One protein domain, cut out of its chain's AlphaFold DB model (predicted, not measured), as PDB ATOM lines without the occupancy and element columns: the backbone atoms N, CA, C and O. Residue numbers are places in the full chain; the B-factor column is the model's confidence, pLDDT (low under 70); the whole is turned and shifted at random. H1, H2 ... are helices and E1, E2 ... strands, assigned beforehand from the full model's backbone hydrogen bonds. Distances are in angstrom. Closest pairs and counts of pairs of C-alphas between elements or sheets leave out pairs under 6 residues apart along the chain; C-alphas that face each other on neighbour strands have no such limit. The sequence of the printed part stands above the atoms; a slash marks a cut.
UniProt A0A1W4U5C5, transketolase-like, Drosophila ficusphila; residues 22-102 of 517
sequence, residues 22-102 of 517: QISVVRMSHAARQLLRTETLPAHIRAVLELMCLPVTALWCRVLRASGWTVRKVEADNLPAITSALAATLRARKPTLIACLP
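This is residues 22 to 102 of the 517 residues of the protein "transketolase-like" of Drosophila ficusphila (UniProt A0A1W4U5C5). A short parallel sheet of two strands, E1 and E2, sits between two helices, H3 and H4, and at the H3 end of this body a helical hairpin of H1 and H2 extends the model lengthwise. H2 comes near H3 at one place, and H1 and H2 are apart from the sheet. The printed part has 81 residues with four named helices and two named strands, in the order H1, H2, H3, E1, H4, E2, and its class is mixed, helices and strands. The whole is loose, with a radius of gyration of the C-alphas of 16.2 A, and elongated, with spans of 46 by 26 by 21 A.

H1, residues 22 to 36, and H2, residues 43 to 52, form a helical hairpin. They touch, at a shallow tilt of 30 degrees and opposite ways, and their closest C-alphas are those of Ala 32 and Leu 49, 5.2 A apart. H3, residues 56 to 66, is close to H2 but not clearly touching; the closest C-alphas are those of Leu 51 and Leu 59, 7.2 A apart, and the tilt is steep, 58 degrees. H1 and H3 are apart. E1, residues 70 to 75, comes nearest to H3 at the C-alphas of Arg 65 and Val 71, 6.1 A apart. H4, residues 79 to 89, comes nearest to E1 at the C-alphas of Val 74 and Ala 81, 6.2 A apart. E2, residues 96 to 101, is the parallel neighbour of E1, at 21 degrees between their directions. N 72 and O 97 are 2.9 A apart and N 99 and O 72 are 2.8 A apart, both within hydrogen-bond range. The closest C-alphas of H3 and E2 are those of Thr 57 and Ala 99, 7.6 A apart; those of H4 and E2 are of Thr 89 and Thr 96, 6.2 A apart. E1, H4 and E2 make a strand-helix-strand unit, two parallel neighbour strands with a helix between them in the chain, and its crossover is right-handed. H3 and H4 are apart. In H1, H2, H3 and H4 every O i to N i+4 pair is within hydrogen-bond range.

H1 begins at C-alpha 22, (469.780, 28.205, 666.365), and measures 21.2 A from first to last C-alpha. H2 measures 14.5 A, H3 15.4 A, E1 17.0 A, H4 15.4 A and E2 15.5 A. E2 ends at C-alpha 101, (452.357, 30.963, 660.488).

The C-alphas farthest apart are those of Thr 40 and Leu 90, at 47.2 A. The printed part has no cut and no long link. The mean pLDDT of the printed part is 80.4; residues 22 to 26, 28 to 30, 39 and 50 to 57 are under 70.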
ATOM      1  N   GLN A  22     471.175  28.486 666.010       58.59
ATOM      2  CA  GLN A  22     469.780  28.205 666.365       58.59
ATOM      3  C   GLN A  22     469.678  27.528 667.737       58.59
ATOM      4  O   GLN A  22     468.872  27.955 668.563       58.59
ATOM      5  N   ILE A  23     470.559  26.566 668.029       67.25
ATOM      6  CA  ILE A  23     470.649  25.918 669.349       67.25
ATOM      7  C   ILE A  23     470.934  26.958 670.445       67.25
ATOM      8  O   ILE A  23     470.327  26.932 671.516       67.25
ATOM      9  N   SER A  24     471.816  27.922 670.166       66.81
ATOM     10  CA  SER A  24     472.164  28.992 671.112       66.81
ATOM     11  C   SER A  24     470.977  29.917 671.405       66.81
ATOM     12  O   SER A  24     470.731  30.259 672.563       66.81
ATOM     13  N   VAL A  25     470.192  30.271 670.383       65.50
ATOM     14  CA  VAL A  25     468.970  31.081 670.532       65.50
ATOM     15  C   VAL A  25     467.904  30.345 671.348       65.50
ATOM     16  O   VAL A  25     467.302  30.940 672.243       65.50
ATOM     17  N   VAL A  26     467.704  29.046 671.101       64.81
ATOM     18  CA  VAL A  26     466.758  28.216 671.866       64.81
ATOM     19  C   VAL A  26     467.167  28.139 673.340       64.81
ATOM     20  O   VAL A  26     466.340  28.391 674.216       64.81
ATOM     21  N   ARG A  27     468.455  27.902 673.629       70.12
ATOM     22  CA  ARG A  27     468.994  27.887 675.002       70.12
ATOM     23  C   ARG A  27     468.815  29.227 675.713       70.12
ATOM     24  O   ARG A  27     468.388  29.263 676.866       70.12
ATOM     25  N   MET A  28     469.088  30.340 675.029       69.31
ATOM     26  CA  MET A  28     468.872  31.682 675.584       69.31
ATOM     27  C   MET A  28     467.394  31.952 675.877       69.31
ATOM     28  O   MET A  28     467.080  32.499 676.935       69.31
ATOM     29  N   SER A  29     466.485  31.539 674.987       66.62
ATOM     30  CA  SER A  29     465.046  31.656 675.230       66.62
ATOM     31  C   SER A  29     464.598  30.793 676.413       66.62
ATOM     32  O   SER A  29     463.785  31.260 677.208       66.62
ATOM     33  N   HIS A  30     465.113  29.569 676.556       68.19
ATOM     34  CA  HIS A  30     464.784  28.682 677.674       68.19
ATOM     35  C   HIS A  30     465.238  29.275 679.017       68.19
ATOM     36  O   HIS A  30     464.427  29.438 679.932       68.19
ATOM     37  N   ALA A  31     466.497  29.713 679.101       72.44
ATOM     38  CA  ALA A  31     467.046  30.362 680.290       72.44
ATOM     39  C   ALA A  31     466.284  31.649 680.658       72.44
ATOM     40  O   ALA A  31     466.025  31.909 681.834       72.44
ATOM     41  N   ALA A  32     465.873  32.445 679.664       74.12
ATOM     42  CA  ALA A  32     465.057  33.633 679.900       74.12
ATOM     43  C   ALA A  32     463.664  33.285 680.463       74.12
ATOM     44  O   ALA A  32     463.209  33.936 681.405       74.12
ATOM     45  N   ARG A  33     463.021  32.213 679.970       74.94
ATOM     46  CA  ARG A  33     461.729  31.719 680.490       74.94
ATOM     47  C   ARG A  33     461.832  31.221 681.927       74.94
ATOM     48  O   ARG A  33     460.900  31.437 682.696       74.94
ATOM     49  N   GLN A  34     462.938  30.578 682.297       76.94
ATOM     50  CA  GLN A  34     463.180  30.156 683.680       76.94
ATOM     51  C   GLN A  34     463.338  31.359 684.613       76.94
ATOM     52  O   GLN A  34     462.705  31.406 685.664       76.94
ATOM     53  N   LEU A  35     464.116  32.367 684.205       77.44
ATOM     54  CA  LEU A  35     464.308  33.582 684.999       77.44
ATOM     55  C   LEU A  35     462.992  34.348 685.203       77.44
ATOM     56  O   LEU A  35     462.732  34.817 686.307       77.44
ATOM     57  N   LEU A  36     462.118  34.408 684.193       77.06
ATOM     58  CA  LEU A  36     460.805  35.066 684.296       77.06
ATOM     59  C   LEU A  36     459.854  34.462 685.341       77.06
ATOM     60  O   LEU A  36     458.918  35.149 685.759       77.06
ATOM     61  N   ARG A  37     460.083  33.210 685.762       77.94
ATOM     62  CA  ARG A  37     459.306  32.533 686.815       77.94
ATOM     63  C   ARG A  37     459.713  32.951 688.229       77.94
ATOM     64  O   ARG A  37     459.039  32.570 689.176       77.94
ATOM     65  N   THR A  38     460.794  33.715 688.387       75.06
ATOM     66  CA  THR A  38     461.191  34.250 689.695       75.06
ATOM     67  C   THR A  38     460.362  35.492 690.042       75.06
ATOM     68  O   THR A  38     460.088  36.340 689.186       75.06
ATOM     69  N   GLU A  39     459.910  35.592 691.294       57.56
ATOM     70  CA  GLU A  39     458.904  36.587 691.705       57.56
ATOM     71  C   GLU A  39     459.458  38.019 691.858       57.56
ATOM     72  O   GLU A  39     458.690  38.974 691.923       57.56
ATOM     73  N   THR A  40     460.778  38.218 691.821       75.44
ATOM     74  CA  THR A  40     461.433  39.481 692.216       75.44
ATOM     75  C   THR A  40     462.300  40.112 691.116       75.44
ATOM     76  O   THR A  40     463.439  40.512 691.347       75.44
ATOM     77  N   LEU A  41     461.768  40.242 689.895       79.81
ATOM     78  CA  LEU A  41     462.470  40.920 688.792       79.81
ATOM     79  C   LEU A  41     462.042  42.390 688.625       79.81
ATOM     80  O   LEU A  41     460.846  42.648 688.452       79.81
ATOM     81  N   PRO A  42     462.990  43.349 688.559       87.56
ATOM     82  CA  PRO A  42     462.709  44.721 688.146       87.56
ATOM     83  C   PRO A  42     462.020  44.781 686.774       87.56
ATOM     84  O   PRO A  42     462.374  44.031 685.860       87.56
ATOM     85  N   ALA A  43     461.076  45.712 686.599       78.50
ATOM     86  CA  ALA A  43     460.227  45.796 685.403       78.50
ATOM     87  C   ALA A  43     461.016  45.877 684.079       78.50
ATOM     88  O   ALA A  43     460.641  45.241 683.094       78.50
ATOM     89  N   HIS A  44     462.140  46.600 684.061       79.19
ATOM     90  CA  HIS A  44     462.995  46.711 682.875       79.19
ATOM     91  C   HIS A  44     463.696  45.386 682.522       79.19
ATOM     92  O   HIS A  44     463.812  45.053 681.345       79.19
ATOM     93  N   ILE A  45     464.100  44.587 683.519       76.56
ATOM     94  CA  ILE A  45     464.723  43.268 683.312       76.56
ATOM     95  C   ILE A  45     463.679  42.258 682.831       76.56
ATOM     96  O   ILE A  45     463.930  41.514 681.884       76.56
ATOM     97  N   ARG A  46     462.484  42.269 683.436       77.25
ATOM     98  CA  ARG A  46     461.356  41.429 683.010       77.25
ATOM     99  C   ARG A  46     460.996  41.683 681.541       77.25
ATOM    100  O   ARG A  46     460.892  40.729 680.777       77.25
ATOM    101  N   ALA A  47     460.916  42.948 681.124       75.12
ATOM    102  CA  ALA A  47     460.630  43.315 679.735       75.12
ATOM    103  C   ALA A  47     461.680  42.778 678.740       75.12
ATOM    104  O   ALA A  47     461.321  42.267 677.678       75.12
ATOM    105  N   VAL A  48     462.972  42.851 679.084       75.81
ATOM    106  CA  VAL A  48     464.062  42.314 678.248       75.81
ATOM    107  C   VAL A  48     463.973  40.791 678.137       75.81
ATOM    108  O   VAL A  48     464.063  40.249 677.035       75.81
ATOM    109  N   LEU A  49     463.742  40.093 679.251       71.25
ATOM    110  CA  LEU A  49     463.622  38.635 679.256       71.25
ATOM    111  C   LEU A  49     462.394  38.159 678.467       71.25
ATOM    112  O   LEU A  49     462.499  37.200 677.708       71.25
ATOM    113  N   GLU A  50     461.256  38.847 678.566       69.62
ATOM    114  CA  GLU A  50     460.063  38.551 677.757       69.62
ATOM    115  C   GLU A  50     460.322  38.710 676.254       69.62
ATOM    116  O   GLU A  50     459.886  37.875 675.461       69.62
ATOM    117  N   LEU A  51     461.080  39.737 675.855       67.38
ATOM    118  CA  LEU A  51     461.529  39.940 674.474       67.38
ATOM    119  C   LEU A  51     462.416  38.790 673.976       67.38
ATOM    120  O   LEU A  51     462.232  38.334 672.849       67.38
ATOM    121  N   MET A  52     463.319  38.281 674.819       65.62
ATOM    122  CA  MET A  52     464.173  37.124 674.509       65.62
ATOM    123  C   MET A  52     463.396  35.806 674.388       65.62
ATOM    124  O   MET A  52     463.887  34.855 673.783       65.62
ATOM    125  N   CYS A  53     462.192  35.734 674.959       61.88
ATOM    126  CA  CYS A  53     461.340  34.545 674.921       61.88
ATOM    127  C   CYS A  53     460.403  34.489 673.708       61.88
ATOM    128  O   CYS A  53     459.748  33.460 673.496       61.88
ATOM    129  N   LEU A  54     460.290  35.584 672.945       61.03
ATOM    130  CA  LEU A  54     459.438  35.640 671.763       61.03
ATOM    131  C   LEU A  54     460.007  34.742 670.654       61.03
ATOM    132  O   LEU A  54     461.196  34.832 670.352       61.03
ATOM    133  N   PRO A  55     459.164  33.948 669.965       68.44
ATOM    134  CA  PRO A  55     459.560  33.342 668.700       68.44
ATOM    135  C   PRO A  55     460.101  34.422 667.758       68.44
ATOM    136  O   PRO A  55     459.548  35.525 667.714       68.44
ATOM    137  N   VAL A  56     461.133  34.106 666.971       67.56
ATOM    138  CA  VAL A  56     461.773  35.045 666.026       67.56
ATOM    139  C   VAL A  56     460.724  35.783 665.177       67.56
ATOM    140  O   VAL A  56     460.775  37.004 665.034       67.56
ATOM    141  N   THR A  57     459.683  35.083 664.723       67.69
ATOM    142  CA  THR A  57     458.544  35.657 663.987       67.69
ATOM    143  C   THR A  57     457.768  36.716 664.780       67.69
ATOM    144  O   THR A  57     457.369  37.744 664.232       67.69
ATOM    145  N   ALA A  58     457.545  36.502 666.080       72.62
ATOM    146  CA  ALA A  58     456.848  37.453 666.942       72.62
ATOM    147  C   ALA A  58     457.699  38.698 667.231       72.62
ATOM    148  O   ALA A  58     457.146  39.801 667.271       72.62
ATOM    149  N   LEU A  59     459.021  38.536 667.361       76.00
ATOM    150  CA  LEU A  59     459.964  39.648 667.465       76.00
ATOM    151  C   LEU A  59     459.950  40.501 666.187       76.00
ATOM    152  O   LEU A  59     459.698  41.702 666.268       76.00
ATOM    153  N   TRP A  60     460.090  39.888 665.006       76.62
ATOM    154  CA  TRP A  60     460.025  40.602 663.721       76.62
ATOM    155  C   TRP A  60     458.698  41.327 663.503       76.62
ATOM    156  O   TRP A  60     458.684  42.478 663.068       76.62
ATOM    157  N   CYS A  61     457.576  40.700 663.869       83.94
ATOM    158  CA  CYS A  61     456.266  41.349 663.826       83.94
ATOM    159  C   CYS A  61     456.217  42.618 664.691       83.94
ATOM    160  O   CYS A  61     455.603  43.606 664.288       83.94
ATOM    161  N   ARG A  62     456.832  42.608 665.883       82.31
ATOM    162  CA  ARG A  62     456.890  43.795 666.751       82.31
ATOM    163  C   ARG A  62     457.811  44.863 666.171       82.31
ATOM    164  O   ARG A  62     457.391  46.014 666.096       82.31
ATOM    165  N   VAL A  63     459.007  44.480 665.722       86.25
ATOM    166  CA  VAL A  63     459.993  45.396 665.124       86.25
ATOM    167  C   VAL A  63     459.394  46.123 663.923       86.25
ATOM    168  O   VAL A  63     459.359  47.348 663.911       86.25
ATOM    169  N   LEU A  64     458.821  45.398 662.958       86.94
ATOM    170  CA  LEU A  64     458.245  46.016 661.761       86.94
ATOM    171  C   LEU A  64     457.051  46.915 662.091       86.94
ATOM    172  O   LEU A  64     456.921  48.001 661.525       86.94
ATOM    173  N   ARG A  65     456.204  46.515 663.049       90.12
ATOM    174  CA  ARG A  65     455.100  47.362 663.517       90.12
ATOM    175  C   ARG A  65     455.616  48.657 664.155       90.12
ATOM    176  O   ARG A  65     455.061  49.716 663.874       90.12
ATOM    177  N   ALA A  66     456.683  48.589 664.954       89.25
ATOM    178  CA  ALA A  66     457.347  49.763 665.524       89.25
ATOM    179  C   ALA A  66     457.985  50.653 664.440       89.25
ATOM    180  O   ALA A  66     457.905  51.873 664.529       89.25
ATOM    181  N   SER A  67     458.506  50.062 663.361       88.69
ATOM    182  CA  SER A  67     458.988  50.773 662.164       88.69
ATOM    183  C   SER A  67     457.865  51.305 661.257       88.69
ATOM    184  O   SER A  67     458.120  51.709 660.124       88.69
ATOM    185  N   GLY A  68     456.609  51.290 661.715       92.00
ATOM    186  CA  GLY A  68     455.471  51.864 661.000       92.00
ATOM    187  C   GLY A  68     454.820  50.951 659.961       92.00
ATOM    188  O   GLY A  68     453.962  51.425 659.214       92.00
ATOM    189  N   TRP A  69     455.164  49.661 659.908       94.00
ATOM    190  CA  TRP A  69     454.502  48.702 659.022       94.00
ATOM    191  C   TRP A  69     453.144  48.270 659.574       94.00
ATOM    192  O   TRP A  69     452.926  48.162 660.783       94.00
ATOM    193  N   THR A  70     452.232  47.932 658.667       93.81
ATOM    194  CA  THR A  70     451.057  47.135 659.027       93.81
ATOM    195  C   THR A  70     451.489  45.678 659.141       93.81
ATOM    196  O   THR A  70     452.156  45.163 658.252       93.81
ATOM    197  N   VAL A  71     451.114  44.993 660.219       91.56
ATOM    198  CA  VAL A  71     451.475  43.581 660.423       91.56
ATOM    199  C   VAL A  71     450.214  42.765 660.641       91.56
ATOM    200  O   VAL A  71     449.477  43.023 661.599       91.56
ATOM    201  N   ARG A  72     449.996  41.783 659.763       90.75
ATOM    202  CA  ARG A  72     448.913  40.795 659.820       90.75
ATOM    203  C   ARG A  72     449.519  39.408 659.996       90.75
ATOM    204  O   ARG A  72     450.535  39.110 659.383       90.75
ATOM    205  N   LYS A  73     448.904  38.583 660.835       89.44
ATOM    206  CA  LYS A  73     449.276  37.178 661.026       89.44
ATOM    207  C   LYS A  73     448.137  36.319 660.497       89.44
ATOM    208  O   LYS A  73     446.983  36.668 660.742       89.44
ATOM    209  N   VAL A  74     448.459  35.269 659.758       89.81
ATOM    210  CA  VAL A  74     447.493  34.331 659.171       89.81
ATOM    211  C   VAL A  74     448.063  32.924 659.266       89.81
ATOM    212  O   VAL A  74     449.277  32.763 659.172       89.81
ATOM    213  N   GLU A  75     447.214  31.919 659.439       84.06
ATOM    214  CA  GLU A  75     447.636  30.519 659.328       84.06
ATOM    215  C   GLU A  75     447.941  30.194 657.859       84.06
ATOM    216  O   GLU A  75     447.221  30.633 656.958       84.06
ATOM    217  N   ALA A  76     449.037  29.477 657.606       81.38
ATOM    218  CA  ALA A  76     449.549  29.219 656.260       81.38
ATOM    219  C   ALA A  76     448.639  28.301 655.425       81.38
ATOM    220  O   ALA A  76     448.678  28.367 654.198       81.38
ATOM    221  N   ASP A  77     447.806  27.485 656.072       80.69
ATOM    222  CA  ASP A  77     446.799  26.618 655.446       80.69
ATOM    223  C   ASP A  77     445.449  27.326 655.214       80.69
ATOM    224  O   ASP A  77     444.585  26.825 654.494       80.69
ATOM    225  N   ASN A  78     445.263  28.532 655.759       86.12
ATOM    226  CA  ASN A  78     444.023  29.288 655.634       86.12
ATOM    227  C   ASN A  78     444.051  30.225 654.414       86.12
ATOM    228  O   ASN A  78     444.240  31.443 654.519       86.12
ATOM    229  N   LEU A  79     443.817  29.652 653.230       86.88
ATOM    230  CA  LEU A  79     443.772  30.389 651.961       86.88
ATOM    231  C   LEU A  79     442.777  31.578 651.959       86.88
ATOM    232  O   LEU A  79     443.154  32.652 651.467       86.88
ATOM    233  N   PRO A  80     441.548  31.476 652.518       92.44
ATOM    234  CA  PRO A  80     440.648  32.626 652.643       92.44
ATOM    235  C   PRO A  80     441.242  33.780 653.465       92.44
ATOM    236  O   PRO A  80     441.148  34.943 653.057       92.44
ATOM    237  N   ALA A  81     441.899  33.482 654.591       89.25
ATOM    238  CA  ALA A  81     442.546  34.493 655.425       89.25
ATOM    239  C   ALA A  81     443.735  35.150 654.712       89.25
ATOM    240  O   ALA A  81     443.865  36.378 654.754       89.25
ATOM    241  N   ILE A  82     444.559  34.368 654.003       90.81
ATOM    242  CA  ILE A  82     445.661  34.883 653.175       90.81
ATOM    243  C   ILE A  82     445.117  35.820 652.089       90.81
ATOM    244  O   ILE A  82     445.600  36.943 651.929       90.81
ATOM    245  N   THR A  83     444.064  35.403 651.384       91.50
ATOM    246  CA  THR A  83     443.437  36.193 650.313       91.50
ATOM    247  C   THR A  83     442.856  37.507 650.844       91.50
ATOM    248  O   THR A  83     443.076  38.570 650.261       91.50
ATOM    249  N   SER A  84     442.170  37.466 651.990       93.81
ATOM    250  CA  SER A  84     441.653  38.661 652.668       93.81
ATOM    251  C   SER A  84     442.779  39.603 653.119       93.81
ATOM    252  O   SER A  84     442.691  40.823 652.938       93.81
ATOM    253  N   ALA A  85     443.881  39.052 653.639       92.81
ATOM    254  CA  ALA A  85     445.054  39.826 654.026       92.81
ATOM    255  C   ALA A  85     445.696  40.533 652.819       92.81
ATOM    256  O   ALA A  85     445.958  41.732 652.912       92.81
ATOM    257  N   LEU A  86     445.865  39.841 651.684       92.81
ATOM    258  CA  LEU A  86     446.357  40.414 650.422       92.81
ATOM    259  C   LEU A  86     445.424  41.508 649.878       92.81
ATOM    260  O   LEU A  86     445.870  42.585 649.493       92.81
ATOM    261  N   ALA A  87     444.107  41.300 649.904       92.19
ATOM    262  CA  ALA A  87     443.158  42.334 649.489       92.19
ATOM    263  C   ALA A  87     443.232  43.586 650.387       92.19
ATOM    264  O   ALA A  87     443.047  44.718 649.931       92.19
ATOM    265  N   ALA A  88     443.521  43.407 651.679       90.38
ATOM    266  CA  ALA A  88     443.730  44.519 652.595       90.38
ATOM    267  C   ALA A  88     445.036  45.284 652.318       90.38
ATOM    268  O   ALA A  88     445.048  46.501 652.514       90.38
ATOM    269  N   THR A  89     446.104  44.630 651.836       91.56
ATOM    270  CA  THR A  89     447.373  45.319 651.522       91.56
ATOM    271  C   THR A  89     447.228  46.297 650.367       91.56
ATOM    272  O   THR A  89     447.825  47.366 650.409       91.56
ATOM    273  N   LEU A  90     446.377  45.994 649.381       86.88
ATOM    274  CA  LEU A  90     446.109  46.887 648.243       86.88
ATOM    275  C   LEU A  90     445.485  48.231 648.656       86.88
ATOM    276  O   LEU A  90     445.569  49.203 647.911       86.88
ATOM    277  N   ARG A  91     444.864  48.298 649.840       86.44
ATOM    278  CA  ARG A  91     444.259  49.519 650.401       86.44
ATOM    279  C   ARG A  91     445.126  50.171 651.481       86.44
ATOM    280  O   ARG A  91     444.763  51.223 652.009       86.44
ATOM    281  N   ALA A  92     446.242  49.547 651.853       87.00
ATOM    282  CA  ALA A  92     447.099  50.039 652.917       87.00
ATOM    283  C   ALA A  92     447.933  51.234 652.435       87.00
ATOM    284  O   ALA A  92     448.543  51.203 651.372       87.00
ATOM    285  N   ARG A  93     448.014  52.283 653.263       89.44
ATOM    286  CA  ARG A  93     448.917  53.431 653.042       89.44
ATOM    287  C   ARG A  93     450.335  53.201 653.583       89.44
ATOM    288  O   ARG A  93     451.194  54.062 653.443       89.44
ATOM    289  N   LYS A  94     450.553  52.071 654.256       91.94
ATOM    290  CA  LYS A  94     451.807  51.676 654.905       91.94
ATOM    291  C   LYS A  94     452.290  50.361 654.291       91.94
ATOM    292  O   LYS A  94     451.438  49.542 653.926       91.94
ATOM    293  N   PRO A  95     453.610  50.111 654.230       93.06
ATOM    294  CA  PRO A  95     454.110  48.791 653.865       93.06
ATOM    295  C   PRO A  95     453.517  47.739 654.812       93.06
ATOM    296  O   PRO A  95     453.269  48.017 655.992       93.06
ATOM    297  N   THR A  96     453.207  46.557 654.279       93.81
ATOM    298  CA  THR A  96     452.499  45.511 655.027       93.81
ATOM    299  C   THR A  96     453.298  44.218 655.054       93.81
ATOM    300  O   THR A  96     453.678  43.704 654.008       93.81
ATOM    301  N   LEU A  97     453.503  43.678 656.255       92.50
ATOM    302  CA  LEU A  97     453.971  42.317 656.480       92.50
ATOM    303  C   LEU A  97     452.754  41.411 656.699       92.50
ATOM    304  O   LEU A  97     451.951  41.659 657.604       92.50
ATOM    305  N   ILE A  98     452.653  40.344 655.911       91.56
ATOM    306  CA  ILE A  98     451.758  39.215 656.180       91.56
ATOM    307  C   ILE A  98     452.636  38.068 656.685       91.56
ATOM    308  O   ILE A  98     453.416  37.503 655.927       91.56
ATOM    309  N   ALA A  99     452.549  37.760 657.976       88.94
ATOM    310  CA  ALA A  99     453.242  36.633 658.583       88.94
ATOM    311  C   ALA A  99     452.356  35.384 658.481       88.94
ATOM    312  O   ALA A  99     451.403  35.246 659.249       88.94
ATOM    313  N   CYS A 100     452.671  34.510 657.524       85.69
ATOM    314  CA  CYS A 100     452.046  33.196 657.395       85.69
ATOM    315  C   CYS A 100     452.680  32.242 658.410       85.69
ATOM    316  O   CYS A 100     453.869  31.934 658.314       85.69
ATOM    317  N   LEU A 101     451.910  31.839 659.415       81.25
ATOM    318  CA  LEU A 101     452.357  30.963 660.488       81.25
ATOM    319  C   LEU A 101     452.094  29.505 660.104       81.25
ATOM    320  O   LEU A 101     451.051  29.223 659.515       81.25
ATOM    321  N   PRO A 102     453.029  28.584 660.381       70.50
ATOM    322  CA  PRO A 102     452.791  27.168 660.148       70.50
ATOM    323  C   PRO A 102     451.609  26.695 660.999       70.50
ATOM    324  O   PRO A 102     451.545  27.001 662.189       70.50
TER     325      PRO A 102